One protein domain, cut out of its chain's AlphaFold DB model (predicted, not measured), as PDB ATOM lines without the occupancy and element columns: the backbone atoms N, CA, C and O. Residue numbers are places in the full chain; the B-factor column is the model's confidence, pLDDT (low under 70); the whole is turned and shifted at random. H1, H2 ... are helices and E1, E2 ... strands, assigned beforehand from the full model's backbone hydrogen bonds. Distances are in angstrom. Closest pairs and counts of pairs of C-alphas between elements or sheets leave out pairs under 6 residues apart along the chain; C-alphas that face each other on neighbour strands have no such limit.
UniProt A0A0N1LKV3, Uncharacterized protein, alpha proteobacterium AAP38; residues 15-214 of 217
ATOM      1  N   GLU A  15      53.155 -55.691  -1.979       35.09
ATOM      2  CA  GLU A  15      54.068 -55.553  -0.841       35.09
ATOM      3  C   GLU A  15      54.117 -54.118  -0.299       35.09
ATOM      4  O   GLU A  15      54.078 -53.938   0.920       35.09
ATOM      5  N   ALA A  16      54.067 -53.105  -1.175       36.97
ATOM      6  CA  ALA A  16      53.937 -51.705  -0.775       36.97
ATOM      7  C   ALA A  16      52.606 -51.480  -0.042       36.97
ATOM      8  O   ALA A  16      52.592 -50.939   1.057       36.97
ATOM      9  N   LEU A  17      51.495 -52.009  -0.565       37.62
ATOM     10  CA  LEU A  17      50.166 -51.925   0.060       37.62
ATOM     11  C   LEU A  17      50.087 -52.598   1.442       37.62
ATOM     12  O   LEU A  17      49.418 -52.085   2.339       37.62
ATOM     13  N   ARG A  18      50.779 -53.732   1.646       37.03
ATOM     14  CA  ARG A  18      50.871 -54.400   2.963       37.03
ATOM     15  C   ARG A  18      51.737 -53.636   3.957       37.03
ATOM     16  O   ARG A  18      51.489 -53.712   5.157       37.03
ATOM     17  N   ALA A  19      52.758 -52.933   3.486       36.75
ATOM     18  CA  ALA A  19      53.660 -52.183   4.342       36.75
ATOM     19  C   ALA A  19      53.108 -50.781   4.683       36.75
ATOM     20  O   ALA A  19      53.213 -50.381   5.839       36.75
ATOM     21  N   ILE A  20      52.383 -50.136   3.760       38.84
ATOM     22  CA  ILE A  20      51.568 -48.920   3.975       38.84
ATOM     23  C   ILE A  20      50.438 -49.158   4.982       38.84
ATOM     24  O   ILE A  20      50.098 -48.265   5.754       38.84
ATOM     25  N   ALA A  21      49.897 -50.382   5.054       35.69
ATOM     26  CA  ALA A  21      48.900 -50.757   6.061       35.69
ATOM     27  C   ALA A  21      49.387 -50.561   7.518       35.69
ATOM     28  O   ALA A  21      48.564 -50.545   8.435       35.69
ATOM     29  N   ASN A  22      50.697 -50.357   7.720       37.28
ATOM     30  CA  ASN A  22      51.336 -50.081   9.006       37.28
ATOM     31  C   ASN A  22      51.698 -48.586   9.243       37.28
ATOM     32  O   ASN A  22      52.202 -48.277  10.321       37.28
ATOM     33  N   GLY A  23      51.422 -47.671   8.294       32.00
ATOM     34  CA  GLY A  23      51.257 -46.220   8.525       32.00
ATOM     35  C   GLY A  23      51.929 -45.207   7.551       32.00
ATOM     36  O   GLY A  23      52.906 -45.563   6.917       32.00
ATOM     37  N   LEU A  24      51.390 -43.967   7.427       37.84
ATOM     38  CA  LEU A  24      51.807 -42.660   6.827       37.84
ATOM     39  C   LEU A  24      51.229 -41.372   7.558       37.84
ATOM     40  O   LEU A  24      50.126 -41.446   8.053       37.84
ATOM     41  N   THR A  25      51.765 -40.131   7.594       37.56
ATOM     42  CA  THR A  25      50.939 -38.913   7.970       37.56
ATOM     43  C   THR A  25      51.555 -37.543   7.686       37.56
ATOM     44  O   THR A  25      52.686 -37.490   7.220       37.56
ATOM     45  N   GLY A  26      50.805 -36.457   7.984       31.62
ATOM     46  CA  GLY A  26      51.337 -35.085   8.021       31.62
ATOM     47  C   GLY A  26      50.768 -34.095   7.034       31.62
ATOM     48  O   GLY A  26      51.440 -33.136   6.677       31.62
ATOM     49  N   MET A  27      49.587 -34.362   6.491       34.91
ATOM     50  CA  MET A  27      49.223 -33.748   5.221       34.91
ATOM     51  C   MET A  27      48.531 -32.405   5.415       34.91
ATOM     52  O   MET A  27      47.377 -32.333   5.840       34.91
ATOM     53  N   LYS A  28      49.226 -31.343   5.018       32.03
ATOM     54  CA  LYS A  28      48.585 -30.141   4.499       32.03
ATOM     55  C   LYS A  28      48.307 -30.394   3.017       32.03
ATOM     56  O   LYS A  28      49.170 -30.920   2.320       32.03
ATOM     57  N   VAL A  29      47.108 -30.057   2.541       31.52
ATOM     58  CA  VAL A  29      46.796 -30.110   1.106       31.52
ATOM     59  C   VAL A  29      47.707 -29.106   0.402       31.52
ATOM     60  O   VAL A  29      47.494 -27.900   0.509       31.52
ATOM     61  N   GLU A  30      48.732 -29.598  -0.281       36.81
ATOM     62  CA  GLU A  30      49.505 -28.826  -1.245       36.81
ATOM     63  C   GLU A  30      49.273 -29.438  -2.622       36.81
ATOM     64  O   GLU A  30      49.319 -30.655  -2.790       36.81
ATOM     65  N   LEU A  31      48.970 -28.579  -3.595       44.03
ATOM     66  CA  LEU A  31      48.839 -28.952  -4.998       44.03
ATOM     67  C   LEU A  31      50.222 -29.409  -5.477       44.03
ATOM     68  O   LEU A  31      51.073 -28.594  -5.832       44.03
ATOM     69  N   ALA A  32      50.477 -30.711  -5.382       54.62
ATOM     70  CA  ALA A  32      51.754 -31.319  -5.706       54.62
ATOM     71  C   ALA A  32      51.539 -32.641  -6.449       54.62
ATOM     72  O   ALA A  32      50.612 -33.395  -6.165       54.62
ATOM     73  N   ASN A  33      52.452 -32.959  -7.369       66.19
ATOM     74  CA  ASN A  33      52.447 -34.243  -8.081       66.19
ATOM     75  C   ASN A  33      53.015 -35.389  -7.223       66.19
ATOM     76  O   ASN A  33      53.011 -36.552  -7.626       66.19
ATOM     77  N   HIS A  34      53.552 -35.070  -6.044       73.50
ATOM     78  CA  HIS A  34      54.057 -36.048  -5.095       73.50
ATOM     79  C   HIS A  34      53.981 -35.535  -3.662       73.50
ATOM     80  O   HIS A  34      54.101 -34.335  -3.429       73.50
ATOM     81  N   VAL A  35      53.843 -36.451  -2.705       74.94
ATOM     82  CA  VAL A  35      53.928 -36.152  -1.277       74.94
ATOM     83  C   VAL A  35      54.675 -37.267  -0.544       74.94
ATOM     84  O   VAL A  35      54.456 -38.452  -0.801       74.94
ATOM     85  N   TRP A  36      55.570 -36.884   0.367       72.31
ATOM     86  CA  TRP A  36      56.258 -37.810   1.266       72.31
ATOM     87  C   TRP A  36      55.446 -38.074   2.525       72.31
ATOM     88  O   TRP A  36      54.733 -37.211   3.026       72.31
ATOM     89  N   LEU A  37      55.592 -39.279   3.051       69.19
ATOM     90  CA  LEU A  37      54.738 -39.834   4.077       69.19
ATOM     91  C   LEU A  37      55.547 -40.694   5.054       69.19
ATOM     92  O   LEU A  37      56.308 -41.550   4.618       69.19
ATOM     93  N   GLY A  38      55.395 -40.475   6.363       61.91
ATOM     94  CA  GLY A  38      56.141 -41.188   7.412       61.91
ATOM     95  C   GLY A  38      55.263 -42.061   8.313       61.91
ATOM     96  O   GLY A  38      54.110 -41.722   8.579       61.91
ATOM     97  N   ASP A  39      55.798 -43.180   8.801       63.88
ATOM     98  CA  ASP A  39      55.091 -44.093   9.707       63.88
ATOM     99  C   ASP A  39      55.679 -44.140  11.126       63.88
ATOM    100  O   ASP A  39      56.794 -43.686  11.378       63.88
ATOM    101  N   ASN A  40      54.934 -44.733  12.066       54.00
ATOM    102  CA  ASN A  40      55.348 -44.841  13.475       54.00
ATOM    103  C   ASN A  40      56.591 -45.727  13.692       54.00
ATOM    104  O   ASN A  40      57.158 -45.729  14.782       54.00
ATOM    105  N   ALA A  41      57.003 -46.496  12.682       61.62
ATOM    106  CA  ALA A  41      58.207 -47.317  12.695       61.62
ATOM    107  C   ALA A  41      59.420 -46.597  12.067       61.62
ATOM    108  O   ALA A  41      60.486 -47.202  11.952       61.62
ATOM    109  N   GLY A  42      59.280 -45.325  11.668       63.12
ATOM    110  CA  GLY A  42      60.336 -44.533  11.037       63.12
ATOM    111  C   GLY A  42      60.520 -44.800   9.540       63.12
ATOM    112  O   GLY A  42      61.512 -44.357   8.962       63.12
ATOM    113  N   ARG A  43      59.593 -45.516   8.891       70.06
ATOM    114  CA  ARG A  43      59.626 -45.738   7.438       70.06
ATOM    115  C   ARG A  43      59.078 -44.527   6.700       70.06
ATOM    116  O   ARG A  43      58.154 -43.863   7.165       70.06
ATOM    117  N   SER A  44      59.645 -44.279   5.523       72.62
ATOM    118  CA  SER A  44      59.251 -43.197   4.621       72.62
ATOM    119  C   SER A  44      58.689 -43.748   3.318       72.62
ATOM    120  O   SER A  44      59.198 -44.725   2.764       72.62
ATOM    121  N   TRP A  45      57.676 -43.065   2.810       73.69
ATOM    122  CA  TRP A  45      56.897 -43.427   1.642       73.69
ATOM    123  C   TRP A  45      56.739 -42.215   0.739       73.69
ATOM    124  O   TRP A  45      56.510 -41.110   1.219       73.69
ATOM    125  N   LEU A  46      56.820 -42.417  -0.565       80.00
ATOM    126  CA  LEU A  46      56.495 -41.411  -1.560       80.00
ATOM    127  C   LEU A  46      55.184 -41.801  -2.223       80.00
ATOM    128  O   LEU A  46      55.086 -42.879  -2.811       80.00
ATOM    129  N   VAL A  47      54.202 -40.916  -2.151       78.31
ATOM    130  CA  VAL A  47      52.998 -40.983  -2.970       78.31
ATOM    131  C   VAL A  47      53.223 -40.097  -4.178       78.31
ATOM    132  O   VAL A  47      53.557 -38.928  -4.014       78.31
ATOM    133  N   THR A  48      53.041 -40.618  -5.385       74.25
ATOM    134  CA  THR A  48      53.098 -39.814  -6.608       74.25
ATOM    135  C   THR A  48      51.857 -40.016  -7.444       74.25
ATOM    136  O   THR A  48      51.406 -41.149  -7.619       74.25
ATOM    137  N   VAL A  49      51.384 -38.933  -8.044       74.06
ATOM    138  CA  VAL A  49      50.477 -38.974  -9.184       74.06
ATOM    139  C   VAL A  49      51.261 -38.541 -10.417       74.06
ATOM    140  O   VAL A  49      51.987 -37.548 -10.390       74.06
ATOM    141  N   GLN A  50      51.182 -39.326 -11.484       71.31
ATOM    142  CA  GLN A  50      51.846 -39.010 -12.745       71.31
ATOM    143  C   GLN A  50      50.852 -39.153 -13.892       71.31
ATOM    144  O   GLN A  50      50.233 -40.219 -13.996       71.31
ATOM    145  N   PRO A  51      50.725 -38.138 -14.764       68.31
ATOM    146  CA  PRO A  51      50.074 -38.312 -16.050       68.31
ATOM    147  C   PRO A  51      50.770 -39.442 -16.811       68.31
ATOM    148  O   PRO A  51      52.001 -39.519 -16.839       68.31
ATOM    149  N   ARG A  52      49.989 -40.343 -17.399       66.12
ATOM    150  CA  ARG A  52      50.495 -41.439 -18.230       66.12
ATOM    151  C   ARG A  52      50.213 -41.202 -19.697       66.12
ATOM    152  O   ARG A  52      51.136 -41.301 -20.498       66.12
ATOM    153  N   ASP A  53      48.954 -40.958 -20.037       62.88
ATOM    154  CA  ASP A  53      48.500 -40.910 -21.423       62.88
ATOM    155  C   ASP A  53      47.211 -40.087 -21.554       62.88
ATOM    156  O   ASP A  53      46.560 -39.760 -20.560       62.88
ATOM    157  N   LEU A  54      46.819 -39.802 -22.791       62.59
ATOM    158  CA  LEU A  54      45.494 -39.311 -23.145       62.59
ATOM    159  C   LEU A  54      44.744 -40.433 -23.860       62.59
ATOM    160  O   LEU A  54      45.022 -40.756 -25.016       62.59
ATOM    161  N   CYS A  55      43.758 -41.025 -23.188       61.16
ATOM    162  CA  CYS A  55      42.878 -41.993 -23.828       61.16
ATOM    163  C   CYS A  55      41.643 -41.260 -24.350       61.16
ATOM    164  O   CYS A  55      40.755 -40.873 -23.587       61.16
ATOM    165  N   PHE A  56      41.603 -41.051 -25.670       70.06
ATOM    166  CA  PHE A  56      40.585 -40.257 -26.361       70.06
ATOM    167  C   PHE A  56      40.579 -38.783 -25.914       70.06
ATOM    168  O   PHE A  56      41.241 -37.951 -26.531       70.06
ATOM    169  N   LYS A  57      39.853 -38.465 -24.838       69.12
ATOM    170  CA  LYS A  57      39.738 -37.121 -24.239       69.12
ATOM    171  C   LYS A  57      39.952 -37.117 -22.725       69.12
ATOM    172  O   LYS A  57      39.851 -36.061 -22.113       69.12
ATOM    173  N   PHE A  58      40.223 -38.280 -22.139       69.31
ATOM    174  CA  PHE A  58      40.394 -38.442 -20.703       69.31
ATOM    175  C   PHE A  58      41.873 -38.597 -20.382       69.31
ATOM    176  O   PHE A  58      42.583 -39.391 -21.012       69.31
ATOM    177  N   GLU A  59      42.333 -37.830 -19.401       64.62
ATOM    178  CA  GLU A  59      43.692 -37.954 -18.900       64.62
ATOM    179  C   GLU A  59      43.810 -39.199 -18.025       64.62
ATOM    180  O   GLU A  59      43.098 -39.382 -17.037       64.62
ATOM    181  N   VAL A  60      44.726 -40.078 -18.412       67.38
ATOM    182  CA  VAL A  60      45.036 -41.302 -17.686       67.38
ATOM    183  C   VAL A  60      46.232 -41.024 -16.801       67.38
ATOM    184  O   VAL A  60      47.234 -40.474 -17.255       67.38
ATOM    185  N   PHE A  61      46.170 -41.471 -15.553       69.69
ATOM    186  CA  PHE A  61      47.257 -41.307 -14.602       69.69
ATOM    187  C   PHE A  61      47.584 -42.592 -13.867       69.69
ATOM    188  O   PHE A  61      46.810 -43.546 -13.833       69.69
ATOM    189  N   SER A  62      48.756 -42.592 -13.245       70.31
ATOM    190  CA  SER A  62      49.137 -43.577 -12.242       70.31
ATOM    191  C   SER A  62      49.248 -42.916 -10.884       70.31
ATOM    192  O   SER A  62      49.971 -41.928 -10.737       70.31
ATOM    193  N   LEU A  63      48.589 -43.512  -9.895       74.81
ATOM    194  CA  LEU A  63      48.861 -43.286  -8.484       74.81
ATOM    195  C   LEU A  63      49.806 -44.390  -8.003       74.81
ATOM    196  O   LEU A  63      49.464 -45.569  -8.071       74.81
ATOM    197  N   ALA A  64      50.978 -44.003  -7.513       73.81
ATOM    198  CA  ALA A  64      51.955 -44.921  -6.947       73.81
ATOM    199  C   ALA A  64      52.242 -44.552  -5.494       73.81
ATOM    200  O   ALA A  64      52.290 -43.374  -5.141       73.81
ATOM    201  N   ILE A  65      52.460 -45.569  -4.660       76.31
ATOM    202  CA  ILE A  65      52.973 -45.403  -3.302       76.31
ATOM    203  C   ILE A  65      54.175 -46.334  -3.161       76.31
ATOM    204  O   ILE A  65      54.051 -47.537  -3.383       76.31
ATOM    205  N   SER A  66      55.346 -45.787  -2.849       76.12
ATOM    206  CA  SER A  66      56.609 -46.537  -2.810       76.12
ATOM    207  C   SER A  66      57.386 -46.242  -1.535       76.12
ATOM    208  O   SER A  66      57.443 -45.090  -1.115       76.12
ATOM    209  N   SER A  67      58.007 -47.257  -0.930       76.38
ATOM    210  CA  SER A  67      58.917 -47.040   0.202       76.38
ATOM    211  C   SER A  67      60.232 -46.409  -0.261       76.38
ATOM    212  O   SER A  67      60.607 -46.515  -1.433       76.38
ATOM    213  N   ILE A  68      60.974 -45.786   0.658       74.94
ATOM    214  CA  ILE A  68      62.307 -45.257   0.347       74.94
ATOM    215  C   ILE A  68      63.254 -46.353  -0.162       74.94
ATOM    216  O   ILE A  68      64.000 -46.121  -1.109       74.94
ATOM    217  N   GLU A  69      63.181 -47.566   0.387       74.44
ATOM    218  CA  GLU A  69      64.002 -48.693  -0.060       74.44
ATOM    219  C   GLU A  69      63.649 -49.112  -1.489       74.44
ATOM    220  O   GLU A  69      64.550 -49.348  -2.294       74.44
ATOM    221  N   GLN A  70      62.357 -49.162  -1.832       74.81
ATOM    222  CA  GLN A  70      61.902 -49.467  -3.192       74.81
ATOM    223  C   GLN A  70      62.351 -48.393  -4.182       74.81
ATOM    224  O   GLN A  70      62.817 -48.708  -5.280       74.81
ATOM    225  N   LEU A  71      62.256 -47.120  -3.794       75.25
ATOM    226  CA  LEU A  71      62.729 -46.008  -4.614       75.25
ATOM    227  C   LEU A  71      64.236 -46.082  -4.822       75.25
ATOM    228  O   LEU A  71      64.684 -45.961  -5.955       75.25
ATOM    229  N   GLN A  72      65.013 -46.336  -3.769       78.75
ATOM    230  CA  GLN A  72      66.463 -46.505  -3.855       78.75
ATOM    231  C   GLN A  72      66.858 -47.739  -4.678       78.75
ATOM    232  O   GLN A  72      67.842 -47.698  -5.413       78.75
ATOM    233  N   ALA A  73      66.106 -48.836  -4.600       79.81
ATOM    234  CA  ALA A  73      66.332 -50.011  -5.439       79.81
ATOM    235  C   ALA A  73      66.096 -49.684  -6.922       79.81
ATOM    236  O   ALA A  73      67.014 -49.823  -7.732       79.81
ATOM    237  N   ARG A  74      64.926 -49.120  -7.261       77.19
ATOM    238  CA  ARG A  74      64.617 -48.632  -8.621       77.19
ATOM    239  C   ARG A  74      65.636 -47.609  -9.101       77.19
ATOM    240  O   ARG A  74      66.002 -47.588 -10.271       77.19
ATOM    241  N   TRP A  75      66.101 -46.764  -8.189       79.62
ATOM    242  CA  TRP A  75      67.122 -45.773  -8.451       79.62
ATOM    243  C   TRP A  75      68.433 -46.417  -8.872       79.62
ATOM    244  O   TRP A  75      68.998 -46.020  -9.886       79.62
ATOM    245  N   ARG A  76      68.925 -47.408  -8.118       82.56
ATOM    246  CA  ARG A  76      70.162 -48.150  -8.426       82.56
ATOM    247  C   ARG A  76      70.086 -48.860  -9.774       82.56
ATOM    248  O   ARG A  76      71.100 -48.946 -10.458       82.56
ATOM    249  N   GLU A  77      68.898 -49.317 -10.150       84.25
ATOM    250  CA  GLU A  77      68.631 -49.997 -11.420       84.25
ATOM    251  C   GLU A  77      68.289 -49.043 -12.573       84.25
ATOM    252  O   GLU A  77      68.146 -49.486 -13.717       84.25
ATOM    253  N   TRP A  78      68.170 -47.738 -12.301       83.81
ATOM    254  CA  TRP A  78      67.760 -46.755 -13.292       83.81
ATOM    255  C   TRP A  78      68.730 -46.720 -14.471       83.81
ATOM    256  O   TRP A  78      69.951 -46.616 -14.315       83.81
ATOM    257  N   LYS A  79      68.153 -46.750 -15.671       79.00
ATOM    258  CA  LYS A  79      68.855 -46.548 -16.934       79.00
ATOM    259  C   LYS A  79      68.276 -45.310 -17.611       79.00
ATOM    260  O   LYS A  79      67.060 -45.113 -17.539       79.00
ATOM    261  N   PRO A  80      69.108 -44.499 -18.284       74.12
ATOM    262  CA  PRO A  80      68.601 -43.385 -19.067       74.12
ATOM    263  C   PRO A  80      67.611 -43.896 -20.120       74.12
ATOM    264  O   PRO A  80      67.812 -44.989 -20.670       74.12
ATOM    265  N   PRO A  81      66.535 -43.141 -20.398       71.88
ATOM    266  CA  PRO A  81      65.581 -43.525 -21.424       71.88
ATOM    267  C   PRO A  81      66.288 -43.641 -22.777       71.88
ATOM    268  O   PRO A  81      67.179 -42.854 -23.104       71.88
ATOM    269  N   VAL A  82      65.881 -44.621 -23.584       74.75
ATOM    270  CA  VAL A  82      66.325 -44.698 -24.978       74.75
ATOM    271  C   VAL A  82      65.608 -43.593 -25.742       74.75
ATOM    272  O   VAL A  82      64.397 -43.652 -25.950       74.75
ATOM    273  N   LEU A  83      66.351 -42.556 -26.115       72.38
ATOM    274  CA  LEU A  83      65.790 -41.384 -26.773       72.38
ATOM    275  C   LEU A  83      65.672 -41.613 -28.291       72.38
ATOM    276  O   LEU A  83      66.620 -42.115 -28.900       72.38
ATOM    277  N   PRO A  84      64.549 -41.221 -28.923       75.81
ATOM    278  CA  PRO A  84      64.388 -41.267 -30.371       75.81
ATOM    279  C   PRO A  84      65.513 -40.557 -31.131       75.81
ATOM    280  O   PRO A  84      66.091 -39.553 -30.689       75.81
ATOM    281  N   THR A  85      65.788 -41.046 -32.337       78.19
ATOM    282  CA  THR A  85      66.624 -40.334 -33.301       78.19
ATOM    283  C   THR A  85      65.947 -39.012 -33.683       78.19
ATOM    284  O   THR A  85      64.763 -38.978 -33.996       78.19
ATOM    285  N   GLY A  86      66.691 -37.902 -33.622       78.88
ATOM    286  CA  GLY A  86      66.192 -36.565 -33.983       78.88
ATOM    287  C   GLY A  86      65.890 -35.611 -32.821       78.88
ATOM    288  O   GLY A  86      65.628 -34.440 -33.081       78.88
ATOM    289  N   ILE A  87      65.980 -36.044 -31.556       71.44
ATOM    290  CA  ILE A  87      65.878 -35.111 -30.418       71.44
ATOM    291  C   ILE A  87      67.083 -34.146 -30.415       71.44
ATOM    292  O   ILE A  87      68.222 -34.624 -30.464       71.44
ATOM    293  N   PRO A  88      66.864 -32.818 -30.330       77.06
ATOM    294  CA  PRO A  88      67.936 -31.832 -30.226       77.06
ATOM    295  C   PRO A  88      68.874 -32.109 -29.045       77.06
ATOM    296  O   PRO A  88      68.423 -32.411 -27.940       77.06
ATOM    297  N   GLU A  89      70.179 -31.942 -29.254       77.81
ATOM    298  CA  GLU A  89      71.218 -32.268 -28.264       77.81
ATOM    299  C   GLU A  89      71.034 -31.614 -26.875       77.81
ATOM    300  O   GLU A  89      71.266 -32.294 -25.870       77.81
ATOM    301  N   PRO A  90      70.552 -30.357 -26.757       72.50
ATOM    302  CA  PRO A  90      70.268 -29.755 -25.453       72.50
ATOM    303  C   PRO A  90      69.176 -30.500 -24.670       72.50
ATOM    304  O   PRO A  90      69.322 -30.728 -23.472       72.50
ATOM    305  N   LEU A  91      68.110 -30.932 -25.352       62.03
ATOM    306  CA  LEU A  91      67.010 -31.693 -24.749       62.03
ATOM    307  C   LEU A  91      67.450 -33.121 -24.426       62.03
ATOM    308  O   LEU A  91      67.177 -33.629 -23.343       62.03
ATOM    309  N   ARG A  92      68.210 -33.745 -25.331       66.50
ATOM    310  CA  ARG A  92      68.804 -35.067 -25.110       66.50
ATOM    311  C   ARG A  92      69.685 -35.085 -23.863       66.50
ATOM    312  O   ARG A  92      69.577 -36.005 -23.053       66.50
ATOM    313  N   SER A  93      70.520 -34.061 -23.695       70.12
ATOM    314  CA  SER A  93      71.400 -33.919 -22.536       70.12
ATOM    315  C   SER A  93      70.597 -33.782 -21.244       70.12
ATOM    316  O   SER A  93      70.878 -34.494 -20.290       70.12
ATOM    317  N   GLN A  94      69.547 -32.955 -21.221       67.94
ATOM    318  CA  GLN A  94      68.679 -32.809 -20.046       67.94
ATOM    319  C   GLN A  94      67.942 -34.109 -19.683       67.94
ATOM    320  O   GLN A  94      67.859 -34.456 -18.511       67.94
ATOM    321  N   MET A  95      67.455 -34.857 -20.677       57.94
ATOM    322  CA  MET A  95      66.713 -36.109 -20.465       57.94
ATOM    323  C   MET A  95      67.605 -37.311 -20.116       57.94
ATOM    324  O   MET A  95      67.114 -38.317 -19.607       57.94
ATOM    325  N   SER A  96      68.907 -37.220 -20.399       68.12
ATOM    326  CA  SER A  96      69.894 -38.260 -20.073       68.12
ATOM    327  C   SER A  96      70.526 -38.064 -18.694       68.12
ATOM    328  O   SER A  96      71.195 -38.967 -18.189       68.12
ATOM    329  N   VAL A  97      70.330 -36.892 -18.078       74.00
ATOM    330  CA  VAL A  97      70.787 -36.623 -16.717       74.00
ATOM    331  C   VAL A  97      69.967 -37.476 -15.762       74.00
ATOM    332  O   VAL A  97      68.744 -37.369 -15.681       74.00
ATOM    333  N   ARG A  98      70.670 -38.331 -15.021       73.25
ATOM    334  CA  ARG A  98      70.085 -39.038 -13.892       73.25
ATOM    335  C   ARG A  98      69.564 -37.982 -12.904       73.25
ATOM    336  O   ARG A  98      70.343 -37.093 -12.553       73.25
ATOM    337  N   PRO A  99      68.294 -38.050 -12.465       69.75
ATOM    338  CA  PRO A  99      67.789 -37.162 -11.411       69.75
ATOM    339  C   PRO A  99      68.681 -37.204 -10.138       69.75
ATOM    340  O   PRO A  99      69.599 -38.019 -10.039       69.75
ATOM    341  N   PRO A 100      68.463 -36.360  -9.127       73.81
ATOM    342  CA  PRO A 100      69.037 -36.614  -7.808       73.81
ATOM    343  C   PRO A 100      68.420 -37.877  -7.184       73.81
ATOM    344  O   PRO A 100      67.259 -38.201  -7.442       73.81
ATOM    345  N   GLU A 101      69.191 -38.581  -6.349       75.12
ATOM    346  CA  GLU A 101      68.660 -39.709  -5.579       75.12
ATOM    347  C   GLU A 101      67.511 -39.221  -4.684       75.12
ATOM    348  O   GLU A 101      67.679 -38.220  -3.972       75.12
ATOM    349  N   PRO A 102      66.338 -39.881  -4.718       69.81
ATOM    350  CA  PRO A 102      65.222 -39.495  -3.872       69.81
ATOM    351  C   PRO A 102      65.658 -39.567  -2.409       69.81
ATOM    352  O   PRO A 102      66.001 -40.630  -1.895       69.81
ATOM    353  N   THR A 103      65.668 -38.409  -1.753       68.62
ATOM    354  CA  THR A 103      66.066 -38.270  -0.353       68.62
ATOM    355  C   THR A 103      64.832 -37.879   0.441       68.62
ATOM    356  O   THR A 103      64.174 -36.890   0.117       68.62
ATOM    357  N   ALA A 104      64.498 -38.671   1.454       66.38
ATOM    358  CA  ALA A 104      63.374 -38.366   2.322       66.38
ATOM    359  C   ALA A 104      63.701 -37.133   3.202       66.38
ATOM    360  O   ALA A 104      64.871 -36.925   3.542       66.38
ATOM    361  N   PRO A 105      62.713 -36.288   3.548       69.12
ATOM    362  CA  PRO A 105      62.934 -35.118   4.402       69.12
ATOM    363  C   PRO A 105      63.445 -35.493   5.810       69.12
ATOM    364  O   PRO A 105      63.385 -36.640   6.225       69.12
ATOM    365  N   LEU A 106      63.985 -34.525   6.560       53.78
ATOM    366  CA  LEU A 106      64.542 -34.766   7.907       53.78
ATOM    367  C   LEU A 106      63.487 -34.782   9.025       53.78
ATOM    368  O   LEU A 106      63.774 -35.225  10.134       53.78
ATOM    369  N   VAL A 107      62.289 -34.264   8.752       48.91
ATOM    370  CA  VAL A 107      61.180 -34.166   9.706       48.91
ATOM    371  C   VAL A 107      59.926 -34.691   9.019       48.91
ATOM    372  O   VAL A 107      59.641 -34.313   7.883       48.91
ATOM    373  N   PHE A 108      59.199 -35.554   9.722       50.44
ATOM    374  CA  PHE A 108      57.963 -36.181   9.270       50.44
ATOM    375  C   PHE A 108      56.902 -36.073  10.363       50.44
ATOM    376  O   PHE A 108      57.235 -36.022  11.546       50.44
ATOM    377  N   ASP A 109      55.637 -36.135   9.963       42.88
ATOM    378  CA  ASP A 109      54.492 -36.322  10.856       42.88
ATOM    379  C   ASP A 109      53.977 -37.786  10.751       42.88
ATOM    380  O   ASP A 109      54.058 -38.417   9.699       42.88
ATOM    381  N   ASN A 110      53.361 -38.331  11.814       42.34
ATOM    382  CA  ASN A 110      53.088 -39.781  12.053       42.34
ATOM    383  C   ASN A 110      51.668 -40.364  11.832       42.34
ATOM    384  O   ASN A 110      50.690 -39.757  12.265       42.34
ATOM    385  N   TRP A 111      51.518 -41.560  11.214       50.53
ATOM    386  CA  TRP A 111      50.189 -42.086  10.778       50.53
ATOM    387  C   TRP A 111      49.177 -42.254  11.854       50.53
ATOM    388  O   TRP A 111      49.526 -42.694  12.949       50.53
ATOM    389  N   PRO A 112      47.902 -41.988  11.539       52.62
ATOM    390  CA  PRO A 112      46.982 -41.781  12.611       52.62
ATOM    391  C   PRO A 112      46.413 -43.085  13.130       52.62
ATOM    392  O   PRO A 112      45.953 -43.090  14.262       52.62
ATOM    393  N   PHE A 113      46.430 -44.167  12.333       58.62
ATOM    394  CA  PHE A 113      45.618 -45.336  12.647       58.62
ATOM    395  C   PHE A 113      46.075 -46.667  12.062       58.62
ATOM    396  O   PHE A 113      46.731 -46.752  11.039       58.62
ATOM    397  N   VAL A 114      45.663 -47.780  12.655       69.12
ATOM    398  CA  VAL A 114      45.902 -49.096  12.047       69.12
ATOM    399  C   VAL A 114      44.940 -49.296  10.876       69.12
ATOM    400  O   VAL A 114      43.726 -49.233  11.065       69.12
ATOM    401  N   THR A 115      45.458 -49.556   9.670       72.88
ATOM    402  CA  THR A 115      44.608 -49.759   8.483       72.88
ATOM    403  C   THR A 115      43.884 -51.090   8.577       72.88
ATOM    404  O   THR A 115      44.504 -52.152   8.605       72.88
ATOM    405  N   ARG A 116      42.556 -51.041   8.558       75.12
ATOM    406  CA  ARG A 116      41.706 -52.231   8.537       75.12
ATOM    407  C   ARG A 116      41.326 -52.625   7.118       75.12
ATOM    408  O   ARG A 116      41.317 -53.810   6.787       75.12
ATOM    409  N   GLN A 117      40.980 -51.640   6.300       83.94
ATOM    410  CA  GLN A 117      40.444 -51.849   4.962       83.94
ATOM    411  C   GLN A 117      40.959 -50.769   4.018       83.94
ATOM    412  O   GLN A 117      41.096 -49.610   4.409       83.94
ATOM    413  N   VAL A 118      41.204 -51.163   2.769       86.19
ATOM    414  CA  VAL A 118      41.518 -50.245   1.674       86.19
ATOM    415  C   VAL A 118      40.499 -50.445   0.565       86.19
ATOM    416  O   VAL A 118      40.252 -51.572   0.125       86.19
ATOM    417  N   GLU A 119      39.905 -49.346   0.127       91.62
ATOM    418  CA  GLU A 119      38.931 -49.297  -0.955       91.62
ATOM    419  C   GLU A 119      39.496 -48.453  -2.097       91.62
ATOM    420  O   GLU A 119      40.098 -47.408  -1.867       91.62
ATOM    421  N   VAL A 120      39.302 -48.901  -3.332       88.69
ATOM    422  CA  VAL A 120      39.524 -48.094  -4.529       88.69
ATOM    423  C   VAL A 120      38.264 -47.279  -4.778       88.69
ATOM    424  O   VAL A 120      37.146 -47.803  -4.749       88.69
ATOM    425  N   LEU A 121      38.451 -45.987  -5.012       91.25
ATOM    426  CA  LEU A 121      37.390 -45.068  -5.385       91.25
ATOM    427  C   LEU A 121      37.302 -45.018  -6.902       91.25
ATOM    428  O   LEU A 121      38.291 -44.717  -7.568       91.25
ATOM    429  N   ARG A 122      36.125 -45.326  -7.444       87.94
ATOM    430  CA  ARG A 122      35.845 -45.285  -8.880       87.94
ATOM    431  C   ARG A 122      34.752 -44.275  -9.160       87.94
ATOM    432  O   ARG A 122      33.757 -44.250  -8.444       87.94
ATOM    433  N   ARG A 123      34.890 -43.493 -10.220       86.81
ATOM    434  CA  ARG A 123      33.821 -42.618 -10.715       86.81
ATOM    435  C   ARG A 123      33.740 -42.697 -12.228       86.81
ATOM    436  O   ARG A 123      34.682 -43.159 -12.871       86.81
ATOM    437  N   VAL A 124      32.619 -42.263 -12.788       84.00
ATOM    438  CA  VAL A 124      32.508 -42.057 -14.230       84.00
ATOM    439  C   VAL A 124      32.807 -40.603 -14.533       84.00
ATOM    440  O   VAL A 124      32.138 -39.703 -14.029       84.00
ATOM    441  N   GLU A 125      33.796 -40.389 -15.382       84.88
ATOM    442  CA  GLU A 125      34.046 -39.119 -16.038       84.88
ATOM    443  C   GLU A 125      33.319 -39.104 -17.378       84.88
ATOM    444  O   GLU A 125      33.233 -40.112 -18.080       84.88
ATOM    445  N   TRP A 126      32.720 -37.971 -17.711       83.31
ATOM    446  CA  TRP A 126      31.923 -37.808 -18.914       83.31
ATOM    447  C   TRP A 126      32.095 -36.414 -19.503       83.31
ATOM    448  O   TRP A 126      32.452 -35.464 -18.810       83.31
ATOM    449  N   ILE A 127      31.833 -36.301 -20.801       81.75
ATOM    450  CA  ILE A 127      31.847 -35.050 -21.563       81.75
ATOM    451  C   ILE A 127      30.477 -34.908 -22.217       81.75
ATOM    452  O   ILE A 127      29.994 -35.878 -22.797       81.75
ATOM    453  N   ALA A 128      29.830 -33.742 -22.116       78.25
ATOM    454  CA  ALA A 128      28.546 -33.488 -22.793       78.25
ATOM    455  C   ALA A 128      28.666 -32.647 -24.066       78.25
ATOM    456  O   ALA A 128      27.764 -32.686 -24.901       78.25
ATOM    457  N   ASP A 129      29.759 -31.907 -24.244       71.69
ATOM    458  CA  ASP A 129      29.885 -31.012 -25.387       71.69
ATOM    459  C   ASP A 129      30.444 -31.711 -26.629       71.69
ATOM    460  O   ASP A 129      31.311 -32.585 -26.572       71.69
ATOM    461  N   LEU A 130      29.945 -31.276 -27.788       59.00
ATOM    462  CA  LEU A 130      30.400 -31.694 -29.120       59.00
ATOM    463  C   LEU A 130      31.714 -31.020 -29.538       59.00
ATOM    464  O   LEU A 130      32.182 -31.225 -30.657       59.00
ATOM    465  N   VAL A 131      32.291 -30.182 -28.673       63.91
ATOM    466  CA  VAL A 131      33.539 -29.483 -28.966       63.91
ATOM    467  C   VAL A 131      34.658 -30.519 -29.028       63.91
ATOM    468  O   VAL A 131      35.035 -31.139 -28.031       63.91
ATOM    469  N   ASP A 132      35.174 -30.738 -30.235       59.03
ATOM    470  CA  ASP A 132      36.250 -31.690 -30.480       59.03
ATOM    471  C   ASP A 132      37.619 -31.082 -30.180       59.03
ATOM    472  O   ASP A 132      38.469 -30.917 -31.048       59.03
ATOM    473  N   VAL A 133      37.800 -30.683 -28.924       61.97
ATOM    474  CA  VAL A 133      39.091 -30.244 -28.406       61.97
ATOM    475  C   VAL A 133      39.587 -31.351 -27.490       61.97
ATOM    476  O   VAL A 133      39.085 -31.519 -26.380       61.97
ATOM    477  N   CYS A 134      40.544 -32.144 -27.972       60.81
ATOM    478  CA  CYS A 134      41.351 -32.966 -27.078       60.81
ATOM    479  C   CYS A 134      42.182 -32.007 -26.211       60.81
ATOM    480  O   CYS A 134      42.951 -31.225 -26.782       60.81
ATOM    481  N   PRO A 135      42.024 -32.012 -24.875       61.09
ATOM    482  CA  PRO A 135      42.890 -31.218 -24.010       61.09
ATOM    483  C   PRO A 135      44.338 -31.691 -24.181       61.09
ATOM    484  O   PRO A 135      44.578 -32.879 -24.423       61.09
ATOM    485  N   ALA A 136      45.317 -30.792 -24.056       64.75
ATOM    486  CA  ALA A 136      46.676 -31.259 -23.819       64.75
ATOM    487  C   ALA A 136      46.745 -31.882 -22.411       64.75
ATOM    488  O   ALA A 136      45.947 -31.545 -21.535       64.75
ATOM    489  N   SER A 137      47.685 -32.801 -22.173       60.09
ATOM    490  CA  SER A 137      47.894 -33.340 -20.820       60.09
ATOM    491  C   SER A 137      48.208 -32.194 -19.853       60.09
ATOM    492  O   SER A 137      49.021 -31.322 -20.165       60.09
ATOM    493  N   GLY A 138      47.536 -32.184 -18.700       57.34
ATOM    494  CA  GLY A 138      47.603 -31.108 -17.715       57.34
ATOM    495  C   GLY A 138      46.643 -29.930 -17.933       57.34
ATOM    496  O   GLY A 138      46.492 -29.128 -17.009       57.34
ATOM    497  N   ASP A 139      45.968 -29.821 -19.083       58.78
ATOM    498  CA  ASP A 139      44.959 -28.778 -19.304       58.78
ATOM    499  C   ASP A 139      43.645 -29.124 -18.598       58.78
ATOM    500  O   ASP A 139      43.264 -30.288 -18.488       58.78
ATOM    501  N   ASN A 140      42.908 -28.106 -18.146       59.22
ATOM    502  CA  ASN A 140      41.538 -28.295 -17.681       59.22
ATOM    503  C   ASN A 140      40.616 -28.501 -18.895       59.22
ATOM    504  O   ASN A 140      40.397 -27.546 -19.656       59.22
ATOM    505  N   PRO A 141      40.045 -29.701 -19.097       60.06
ATOM    506  CA  PRO A 141      38.981 -29.855 -20.064       60.06
ATOM    507  C   PRO A 141      37.742 -29.146 -19.512       60.06
ATOM    508  O   PRO A 141      36.968 -29.730 -18.759       60.06
ATOM    509  N   ASN A 142      37.499 -27.904 -19.947       63.41
ATOM    510  CA  ASN A 142      36.307 -27.094 -19.615       63.41
ATOM    511  C   ASN A 142      34.947 -27.772 -19.929       63.41
ATOM    512  O   ASN A 142      33.898 -27.155 -19.778       63.41
ATOM    513  N   VAL A 143      34.963 -29.013 -20.416       72.31
ATOM    514  CA  VAL A 143      33.829 -29.807 -20.891       72.31
ATOM    515  C   VAL A 143      33.719 -31.169 -20.195       72.31
ATOM    516  O   VAL A 143      32.848 -31.962 -20.551       72.31
ATOM    517  N   GLN A 144      34.597 -31.470 -19.234       76.19
ATOM    518  CA  GLN A 144      34.552 -32.715 -18.472       76.19
ATOM    519  C   GLN A 144      33.697 -32.541 -17.213       76.19
ATOM    520  O   GLN A 144      33.585 -31.456 -16.646       76.19
ATOM    521  N   SER A 145      33.053 -33.619 -16.782       82.69
ATOM    522  CA  SER A 145      32.216 -33.745 -15.581       82.69
ATOM    523  C   SER A 145      32.431 -35.124 -14.962       82.69
ATOM    524  O   SER A 145      32.829 -36.060 -15.651       82.69
ATOM    525  N   ALA A 146      32.227 -35.252 -13.652       84.62
ATOM    526  CA  ALA A 146      32.361 -36.513 -12.931       84.62
ATOM    527  C   ALA A 146      31.064 -36.841 -12.193       84.62
ATOM    528  O   ALA A 146      30.322 -35.946 -11.795       84.62
ATOM    529  N   THR A 147      30.757 -38.128 -12.055       82.12
ATOM    530  CA  THR A 147      29.580 -38.601 -11.322       82.12
ATOM    531  C   THR A 147      29.731 -40.064 -10.910       82.12
ATOM    532  O   THR A 147      30.621 -40.775 -11.392       82.12
ATOM    533  N   ARG A 148      28.833 -40.555 -10.048       82.31
ATOM    534  CA  ARG A 148      28.796 -41.978  -9.695       82.31
ATOM    535  C   ARG A 148      28.471 -42.838 -10.922       82.31
ATOM    536  O   ARG A 148      27.624 -42.457 -11.736       82.31
ATOM    537  N   PRO A 149      29.046 -44.047 -11.034       74.19
ATOM    538  CA  PRO A 149      28.610 -45.015 -12.034       74.19
ATOM    539  C   PRO A 149      27.088 -45.226 -11.985       74.19
ATOM    540  O   PRO A 149      26.523 -45.519 -10.931       74.19
ATOM    541  N   GLY A 150      26.427 -45.038 -13.132       72.88
ATOM    542  CA  GLY A 150      24.966 -45.095 -13.270       72.88
ATOM    543  C   GLY A 150      24.234 -43.745 -13.209       72.88
ATOM    544  O   GLY A 150      23.028 -43.724 -13.429       72.88
ATOM    545  N   GLN A 151      24.928 -42.627 -12.960       82.31
ATOM    546  CA  GLN A 151      24.344 -41.271 -12.905       82.31
ATOM    547  C   GLN A 151      24.754 -40.375 -14.089       82.31
ATOM    548  O   GLN A 151      24.736 -39.149 -14.011       82.31
ATOM    549  N   ILE A 152      25.120 -40.992 -15.210       83.12
ATOM    550  CA  ILE A 152      25.570 -40.299 -16.418       83.12
ATOM    551  C   ILE A 152      24.377 -39.578 -17.073       83.12
ATOM    552  O   ILE A 152      23.345 -40.215 -17.306       83.12
ATOM    553  N   PRO A 153      24.482 -38.281 -17.414       83.56
ATOM    554  CA  PRO A 153      23.406 -37.580 -18.103       83.56
ATOM    555  C   PRO A 153      23.226 -38.096 -19.544       83.56
ATOM    556  O   PRO A 153      24.211 -38.426 -20.204       83.56
ATOM    557  N   PRO A 154      21.996 -38.091 -20.101       84.06
ATOM    558  CA  PRO A 154      21.743 -38.529 -21.481       84.06
ATOM    559  C   PRO A 154      22.483 -37.721 -22.555       84.06
ATOM    560  O   PRO A 154      22.609 -38.176 -23.688       84.06
ATOM    561  N   SER A 155      22.937 -36.514 -22.214       82.56
ATOM    562  CA  SER A 155      23.727 -35.644 -23.085       82.56
ATOM    563  C   SER A 155      25.203 -36.033 -23.165       82.56
ATOM    564  O   SER A 155      25.929 -35.413 -23.934       82.56
ATOM    565  N   ALA A 156      25.672 -37.009 -22.378       83.06
ATOM    566  CA  ALA A 156      27.063 -37.438 -22.423       83.06
ATOM    567  C   ALA A 156      27.410 -38.019 -23.804       83.06
ATOM    568  O   ALA A 156      26.802 -38.982 -24.270       83.06
ATOM    569  N   THR A 157      28.408 -37.429 -24.453       82.69
ATOM    570  CA  THR A 157      28.926 -37.831 -25.765       82.69
ATOM    571  C   THR A 157      30.109 -38.787 -25.637       82.69
ATOM    572  O   THR A 157      30.333 -39.609 -26.524       82.69
ATOM    573  N   ALA A 158      30.836 -38.718 -24.521       79.31
ATOM    574  CA  ALA A 158      31.901 -39.642 -24.153       79.31
ATOM    575  C   ALA A 158      31.848 -39.924 -22.650       79.31
ATOM    576  O   ALA A 158      31.512 -39.037 -21.862       79.31
ATOM    577  N   ILE A 159      32.181 -41.155 -22.263       82.81
ATOM    578  CA  ILE A 159      32.196 -41.610 -20.872       82.81
ATOM    579  C   ILE A 159      33.416 -42.488 -20.628       82.81
ATOM    580  O   ILE A 159      33.873 -43.186 -21.531       82.81
ATOM    581  N   CYS A 160      33.910 -42.477 -19.401       79.62
ATOM    582  CA  CYS A 160      35.076 -43.226 -18.985       79.62
ATOM    583  C   CYS A 160      34.953 -43.552 -17.497       79.62
ATOM    584  O   CYS A 160      34.712 -42.658 -16.690       79.62
ATOM    585  N   GLU A 161      35.082 -44.821 -17.109       82.12
ATOM    586  CA  GLU A 161      35.149 -45.172 -15.689       82.12
ATOM    587  C   GLU A 161      36.607 -45.206 -15.235       82.12
ATOM    588  O   GLU A 161      37.425 -45.954 -15.773       82.12
ATOM    589  N   VAL A 162      36.925 -44.418 -14.213       80.62
ATOM    590  CA  VAL A 162      38.294 -44.217 -13.734       80.62
ATOM    591  C   VAL A 162      38.406 -44.546 -12.253       80.62
ATOM    592  O   VAL A 162      37.519 -44.234 -11.455       80.62
ATOM    593  N   ALA A 163      39.517 -45.180 -11.875       84.88
ATOM    594  CA  ALA A 163      39.938 -45.254 -10.484       84.88
ATOM    595  C   ALA A 163      40.621 -43.934 -10.115       84.88
ATOM    596  O   ALA A 163      41.638 -43.580 -10.702       84.88
ATOM    597  N   VAL A 164      40.050 -43.210  -9.155       87.06
ATOM    598  CA  VAL A 164      40.465 -41.840  -8.813       87.06
ATOM    599  C   VAL A 164      41.253 -41.740  -7.520       87.06
ATOM    600  O   VAL A 164      41.921 -40.744  -7.269       87.06
ATOM    601  N   GLY A 165      41.221 -42.779  -6.693       89.62
ATOM    602  CA  GLY A 165      41.960 -42.772  -5.445       89.62
ATOM    603  C   GLY A 165      41.769 -44.019  -4.607       89.62
ATOM    604  O   GLY A 165      41.130 -44.993  -5.007       89.62
ATOM    605  N   LEU A 166      42.334 -43.948  -3.413       90.56
ATOM    606  CA  LEU A 166      42.301 -44.952  -2.372       90.56
ATOM    607  C   LEU A 166      41.720 -44.334  -1.103       90.56
ATOM    608  O   LEU A 166      42.154 -43.270  -0.657       90.56
ATOM    609  N   LEU A 167      40.763 -45.031  -0.504       92.19
ATOM    610  CA  LEU A 167      40.244 -44.736   0.822       92.19
ATOM    611  C   LEU A 167      40.751 -45.795   1.797       92.19
ATOM    612  O   LEU A 167      40.453 -46.984   1.666       92.19
ATOM    613  N   PHE A 168      41.508 -45.349   2.788       88.88
ATOM    614  CA  PHE A 168      41.978 -46.164   3.897       88.88
ATOM    615  C   PHE A 168      41.038 -45.955   5.077       88.88
ATOM    616  O   PHE A 168      40.784 -44.818   5.476       88.88
ATOM    617  N   ASN A 169      40.549 -47.053   5.647       86.12
ATOM    618  CA  ASN A 169      39.687 -47.043   6.822       86.12
ATOM    619  C   ASN A 169      40.420 -47.685   8.007       86.12
ATOM    620  O   ASN A 169      40.995 -48.775   7.880       86.12
ATOM    621  N   GLY A 170      40.400 -47.001   9.148       82.56
ATOM    622  CA  GLY A 170      40.989 -47.436  10.409       82.56
ATOM    623  C   GLY A 170      40.079 -48.349  11.226       82.56
ATOM    624  O   GLY A 170      39.029 -48.807  10.769       82.56
ATOM    625  N   THR A 171      40.486 -48.642  12.459       77.88
ATOM    626  CA  THR A 171      39.699 -49.461  13.396       77.88
ATOM    627  C   THR A 171      38.749 -48.639  14.268       77.88
ATOM    628  O   THR A 171      37.831 -49.223  14.841       77.88
ATOM    629  N   GLN A 172      38.940 -47.317  14.353       82.94
ATOM    630  CA  GLN A 172      38.167 -46.401  15.201       82.94
ATOM    631  C   GLN A 172      37.419 -45.333  14.378       82.94
ATOM    632  O   GLN A 172      37.466 -44.152  14.704       82.94
ATOM    633  N   ASP A 173      36.767 -45.737  13.281       82.50
ATOM    634  CA  ASP A 173      36.082 -44.844  12.318       82.50
ATOM    635  C   ASP A 173      36.987 -43.784  11.664       82.50
ATOM    636  O   ASP A 173      36.542 -42.779  11.103       82.50
ATOM    637  N   GLU A 174      38.290 -44.027  11.693       83.62
ATOM    638  CA  GLU A 174      39.282 -43.146  11.101       83.62
ATOM    639  C   GLU A 174      39.355 -43.363   9.592       83.62
ATOM    640  O   GLU A 174      39.205 -44.483   9.096       83.62
ATOM    641  N   ARG A 175      39.599 -42.285   8.847       88.81
ATOM    642  CA  ARG A 175      39.649 -42.319   7.387       88.81
ATOM    643  C   ARG A 175      40.822 -41.504   6.866       88.81
ATOM    644  O   ARG A 175      41.173 -40.467   7.432       88.81
ATOM    645  N   LEU A 176      41.405 -41.976   5.773       86.75
ATOM    646  CA  LEU A 176      42.365 -41.233   4.973       86.75
ATOM    647  C   LEU A 176      42.053 -41.440   3.497       86.75
ATOM    648  O   LEU A 176      42.002 -42.571   3.016       86.75
ATOM    649  N   LEU A 177      41.900 -40.337   2.783       88.75
ATOM    650  CA  LEU A 177      41.774 -40.307   1.337       88.75
ATOM    651  C   LEU A 177      43.136 -39.994   0.721       88.75
ATOM    652  O   LEU A 177      43.737 -38.999   1.109       88.75
ATOM    653  N   ILE A 178      43.585 -40.807  -0.237       88.56
ATOM    654  CA  ILE A 178      44.686 -40.508  -1.162       88.56
ATOM    655  C   ILE A 178      44.109 -40.584  -2.574       88.56
ATOM    656  O   ILE A 178      43.841 -41.677  -3.063       88.56
ATOM    657  N   ALA A 179      43.896 -39.453  -3.232       88.56
ATOM    658  CA  ALA A 179      43.248 -39.402  -4.535       88.56
ATOM    659  C   ALA A 179      43.950 -38.438  -5.481       88.56
ATOM    660  O   ALA A 179      44.602 -37.497  -5.046       88.56
ATOM    661  N   ALA A 180      43.801 -38.675  -6.777       83.44
ATOM    662  CA  ALA A 180      44.052 -37.659  -7.777       83.44
ATOM    663  C   ALA A 180      42.744 -36.906  -8.011       83.44
ATOM    664  O   ALA A 180      41.708 -37.514  -8.294       83.44
ATOM    665  N   ASP A 181      42.800 -35.592  -7.878       75.88
ATOM    666  CA  ASP A 181      41.722 -34.712  -8.296       75.88
ATOM    667  C   ASP A 181      42.116 -33.944  -9.555       75.88
ATOM    668  O   ASP A 181      43.270 -33.971  -9.989       75.88
ATOM    669  N   TRP A 182      41.120 -33.331 -10.179       69.81
ATOM    670  CA  TRP A 182      41.207 -32.753 -11.512       69.81
ATOM    671  C   TRP A 182      42.295 -31.704 -11.734       69.81
ATOM    672  O   TRP A 182      42.923 -31.188 -10.807       69.81
ATOM    673  N   THR A 183      42.485 -31.421 -13.026       49.56
ATOM    674  CA  THR A 183      43.650 -30.776 -13.612       49.56
ATOM    675  C   THR A 183      43.988 -29.384 -13.056       49.56
ATOM    676  O   THR A 183      43.088 -28.569 -12.834       49.56
ATOM    677  N   PRO A 184      45.297 -29.077 -12.898       54.03
ATOM    678  CA  PRO A 184      46.426 -30.003 -13.095       54.03
ATOM    679  C   PRO A 184      46.346 -31.141 -12.075       54.03
ATOM    680  O   PRO A 184      45.989 -30.863 -10.947       54.03
ATOM    681  N   MET A 185      46.561 -32.401 -12.477       65.62
ATOM    682  CA  MET A 185      46.272 -33.570 -11.630       65.62
ATOM    683  C   MET A 185      46.849 -33.402 -10.227       65.62
ATOM    684  O   MET A 185      48.058 -33.508 -10.026       65.62
ATOM    685  N   ASN A 186      45.979 -33.115  -9.263       73.56
ATOM    686  CA  ASN A 186      46.399 -32.726  -7.930       73.56
ATOM    687  C   ASN A 186      46.295 -33.931  -7.018       73.56
ATOM    688  O   ASN A 186      45.221 -34.513  -6.860       73.56
ATOM    689  N   LEU A 187      47.406 -34.294  -6.382       77.31
ATOM    690  CA  LEU A 187      47.361 -35.298  -5.339       77.31
ATOM    691  C   LEU A 187      46.664 -34.707  -4.109       77.31
ATOM    692  O   LEU A 187      47.203 -33.852  -3.411       77.31
ATOM    693  N   ILE A 188      45.463 -35.192  -3.821       83.62
ATOM    694  CA  ILE A 188      44.762 -34.939  -2.572       83.62
ATOM    695  C   ILE A 188      45.149 -36.024  -1.587       83.62
ATOM    696  O   ILE A 188      44.881 -37.205  -1.811       83.62
ATOM    697  N   VAL A 189      45.681 -35.610  -0.437       83.56
ATOM    698  CA  VAL A 189      45.700 -36.473   0.739       83.56
ATOM    699  C   VAL A 189      45.093 -35.767   1.936       83.56
ATOM    700  O   VAL A 189      45.570 -34.715   2.356       83.56
ATOM    701  N   THR A 190      44.021 -36.332   2.491       83.56
ATOM    702  CA  THR A 190      43.273 -35.684   3.574       83.56
ATOM    703  C   THR A 190      42.619 -36.671   4.532       83.56
ATOM    704  O   THR A 190      42.285 -37.802   4.177       83.56
ATOM    705  N   ARG A 191      42.434 -36.205   5.769       84.00
ATOM    706  CA  ARG A 191      41.712 -36.874   6.863       84.00
ATOM    707  C   ARG A 191      40.447 -36.123   7.280       84.00
ATOM    708  O   ARG A 191      39.746 -36.561   8.188       84.00
ATOM    709  N   GLU A 192      40.204 -34.962   6.685       83.06
ATOM    710  CA  GLU A 192      39.081 -34.102   7.038       83.06
ATOM    711  C   GLU A 192      37.785 -34.776   6.581       83.06
ATOM    712  O   GLU A 192      37.619 -35.088   5.402       83.06
ATOM    713  N   ALA A 193      36.897 -35.070   7.534       87.06
ATOM    714  CA  ALA A 193      35.716 -35.892   7.288       87.06
ATOM    715  C   ALA A 193      34.808 -35.294   6.206       87.06
ATOM    716  O   ALA A 193      34.392 -36.011   5.308       87.06
ATOM    717  N   ASP A 194      34.578 -33.984   6.250       86.50
ATOM    718  CA  ASP A 194      33.796 -33.229   5.272       86.50
ATOM    719  C   ASP A 194      34.397 -33.290   3.861       86.50
ATOM    720  O   ASP A 194      33.665 -33.510   2.897       86.50
ATOM    721  N   LYS A 195      35.724 -33.173   3.728       85.88
ATOM    722  CA  LYS A 195      36.409 -33.312   2.431       85.88
ATOM    723  C   LYS A 195      36.318 -34.731   1.886       85.88
ATOM    724  O   LYS A 195      36.073 -34.912   0.695       85.88
ATOM    725  N   ILE A 196      36.502 -35.732   2.746       90.88
ATOM    726  CA  ILE A 196      36.342 -37.140   2.369       90.88
ATOM    727  C   ILE A 196      34.904 -37.386   1.916       90.88
ATOM    728  O   ILE A 196      34.687 -37.927   0.838       90.88
ATOM    729  N   ASP A 197      33.923 -36.962   2.708       93.81
ATOM    730  CA  ASP A 197      32.509 -37.180   2.423       93.81
ATOM    731  C   ASP A 197      32.080 -36.486   1.129       93.81
ATOM    732  O   ASP A 197      31.395 -37.110   0.318       93.81
ATOM    733  N   ALA A 198      32.548 -35.258   0.884       89.44
ATOM    734  CA  ALA A 198      32.346 -34.556  -0.380       89.44
ATOM    735  C   ALA A 198      32.933 -35.334  -1.568       89.44
ATOM    736  O   ALA A 198      32.247 -35.531  -2.567       89.44
ATOM    737  N   PHE A 199      34.158 -35.852  -1.449       89.06
ATOM    738  CA  PHE A 199      34.796 -36.634  -2.516       89.06
ATOM    739  C   PHE A 199      34.047 -37.947  -2.813       89.06
ATOM    740  O   PHE A 199      33.944 -38.394  -3.957       89.06
ATOM    741  N   LEU A 200      33.474 -38.572  -1.781       92.88
ATOM    742  CA  LEU A 200      32.689 -39.802  -1.909       92.88
ATOM    743  C   LEU A 200      31.295 -39.584  -2.524       92.88
ATOM    744  O   LEU A 200      30.619 -40.562  -2.867       92.88
ATOM    745  N   VAL A 201      30.841 -38.337  -2.696       92.19
ATOM    746  CA  VAL A 201      29.565 -38.046  -3.373       92.19
ATOM    747  C   VAL A 201      29.571 -38.571  -4.803       92.19
ATOM    748  O   VAL A 201      28.571 -39.146  -5.213       92.19
ATOM    749  N   ASP A 202      30.697 -38.503  -5.511       89.69
ATOM    750  CA  ASP A 202      30.779 -38.910  -6.919       89.69
ATOM    751  C   ASP A 202      31.437 -40.277  -7.132       89.69
ATOM    752  O   ASP A 202      31.579 -40.733  -8.264       89.69
ATOM    753  N   CYS A 203      31.809 -40.971  -6.054       91.94
ATOM    754  CA  CYS A 203      32.546 -42.228  -6.141       91.94
ATOM    755  C   CYS A 203      31.710 -43.445  -5.726       91.94
ATOM    756  O   CYS A 203      31.007 -43.439  -4.714       91.94
ATOM    757  N   ASN A 204      31.889 -44.542  -6.455       92.75
ATOM    758  CA  ASN A 204      31.666 -45.891  -5.962       92.75
ATOM    759  C   ASN A 204      32.923 -46.401  -5.250       92.75
ATOM    760  O   ASN A 204      34.051 -46.076  -5.620       92.75
ATOM    761  N   ARG A 205      32.714 -47.235  -4.231       93.81
ATOM    762  CA  ARG A 205      33.781 -47.854  -3.441       93.81
ATOM    763  C   ARG A 205      33.849 -49.335  -3.760       93.81
ATOM    764  O   ARG A 205      32.830 -50.022  -3.718       93.81
ATOM    765  N   ILE A 206      35.043 -49.822  -4.062       91.06
ATOM    766  CA  ILE A 206      35.303 -51.244  -4.271       91.06
ATOM    767  C   ILE A 206      36.490 -51.657  -3.414       91.06
ATOM    768  O   ILE A 206      37.494 -50.958  -3.359       91.06
ATOM    769  N   GLU A 207      36.400 -52.789  -2.721       89.06
ATOM    770  CA  GLU A 207      37.526 -53.273  -1.924       89.06
ATOM    771  C   GLU A 207      38.747 -53.509  -2.827       89.06
ATOM    772  O   GLU A 207      38.628 -54.112  -3.898       89.06
ATOM    773  N   LEU A 208      39.934 -53.074  -2.392       83.94
ATOM    774  CA  LEU A 208      41.158 -53.152  -3.193       83.94
ATOM    775  C   LEU A 208      41.450 -54.574  -3.684       83.94
ATOM    776  O   LEU A 208      41.816 -54.778  -4.836       83.94
ATOM    777  N   ARG A 209      41.226 -55.587  -2.841       80.62
ATOM    778  CA  ARG A 209      41.415 -56.994  -3.228       80.62
ATOM    779  C   ARG A 209      40.503 -57.411  -4.377       80.62
ATOM    780  O   ARG A 209      40.922 -58.189  -5.229       80.62
ATOM    781  N   THR A 210      39.270 -56.918  -4.386       82.50
ATOM    782  CA  THR A 210      38.295 -57.175  -5.449       82.50
ATOM    783  C   THR A 210      38.690 -56.432  -6.718       82.50
ATOM    784  O   THR A 210      38.657 -57.019  -7.796       82.50
ATOM    785  N   TYR A 211      39.147 -55.185  -6.585       79.88
ATOM    786  CA  TYR A 211      39.673 -54.403  -7.701       79.88
ATOM    787  C   TYR A 211      40.827 -55.122  -8.408       79.88
ATOM    788  O   TYR A 211      40.765 -55.351  -9.605       79.88
ATOM    789  N   MET A 212      41.824 -55.592  -7.652       75.69
ATOM    790  CA  MET A 212      43.000 -56.286  -8.198       75.69
ATOM    791  C   MET A 212      42.699 -57.646  -8.842       75.69
ATOM    792  O   MET A 212      43.516 -58.169  -9.592       75.69
ATOM    793  N   ARG A 213      41.573 -58.272  -8.484       76.06
ATOM    794  CA  ARG A 213      41.135 -59.561  -9.045       76.06
ATOM    795  C   ARG A 213      40.218 -59.403 -10.242       76.06
ATOM    796  O   ARG A 213      40.006 -60.373 -10.965       76.06
ATOM    797  N   SER A 214      39.630 -58.225 -10.397       67.06
ATOM    798  CA  SER A 214      38.853 -57.926 -11.582       67.06
ATOM    799  C   SER A 214      39.854 -57.866 -12.731       67.06
ATOM    800  O   SER A 214      40.856 -57.160 -12.590       67.06
TER     801      SER A 214
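This is residues 15 to 214 of the 217 residues of an uncharacterized protein of alpha proteobacterium AAP38 (UniProt A0A0N1LKV3). Two sheets stand face to face as a sandwich: a strongly twisted sheet of six strands, E4 to E9, which curls round the short helix H4, and a smaller sheet of three strands, E1, E2 and E3, with H1 and H2 on its opposite faces. Beyond H2 the chain makes a loose arm that turns through H3, far from both sheets, where residues 85 to 90 stick out; H5 is on the large sheet's opposite face from H4. The printed part has 200 residues, with five named helices and nine named strands in the order H1 E1 E2 E3 H2 H3 E4 E5 E6 E7 E8 H4 E9 H5. The neighbour strands are antiparallel; the small sheet runs E1 E2 E3, while the large one branches at E4, and the class is mixed, helices and strands. The whole is compact, with a radius of gyration of the C-alphas of 18.8 A and spans of 57, 50 and 32 A.

H1, residues 15 to 20, is on the sheet formed by E1, residues 34 to 38, E2, residues 44 to 55, and E3, residues 58 to 67. Its height over the sheet is 8.4 A, and it runs across the strands, at 79 degrees to E3 on the local plane; the closest C-alphas of H1 and E3 are those of Ala 16 and Ser 66, 6.2 A apart. E1, E2 and E3 form a meander, each strand the antiparallel neighbour of the one before: N 35 and O 47 are 2.8 A apart, and N 48 and O 64 are 2.9 A apart, both within hydrogen-bond range. H2, residues 68 to 76, stands up from this sheet on the opposite face from H1, at a height of 8.2 A. H3, residues 89 to 96, is on neither sheet and is apart from H2. E4, residues 117 to 127, has E5, residues 144 to 147, and E9, residues 204 to 207, on one side and E6, residues 158 to 169, on the other side. N 126 and O 145 are 2.8 A apart, N 122 and O 204 are 2.9 A apart, and N 125 and O 160 are 2.8 A apart. E6, E7, residues 175 to 181, and E8, residues 186 to 190, form a second meander, with N 166 and O 178 at 2.7 A and N 179 and O 188 at 2.8 A. Between the facing sheets, the closest C-alphas of E2 and E8 are those of Val 49 and Leu 187, 6.2 A apart; the facing parts are 11.4 A centre to centre, with strands at 20 degrees. H4, residues 193 to 200, comes closest to E7 at the C-alphas of Ile 196 and Leu 177, 6.4 A apart. H5, residues 208 to 213, stands up from the large sheet at a height of 9.2 A. Every O i to N i+4 pair is within hydrogen-bond range in H1, H2, H3, H4 and H5.

H1 begins at C-alpha 15, (54.068, -55.553, -0.841). E2 and E6 are each 32.8 A long, E4 is 32.6 A and E3 is 29.2 A. H3 begins at C-alpha 89, (71.218, -32.268, -28.264), and H5 ends at C-alpha 213, (41.135, -59.561, -9.045).

The two C-alphas farthest apart are those of Gly 86 and Gln 172, 57.5 A. The printed part has no cut. The links H1 to E1, H2 to H3, H3 to E4 and E4 to E5 are long. The mean pLDDT of the printed part is 71.8; 72 residues are under 70, among them residues 15 to 33, 102 to 114 and 130 to 142.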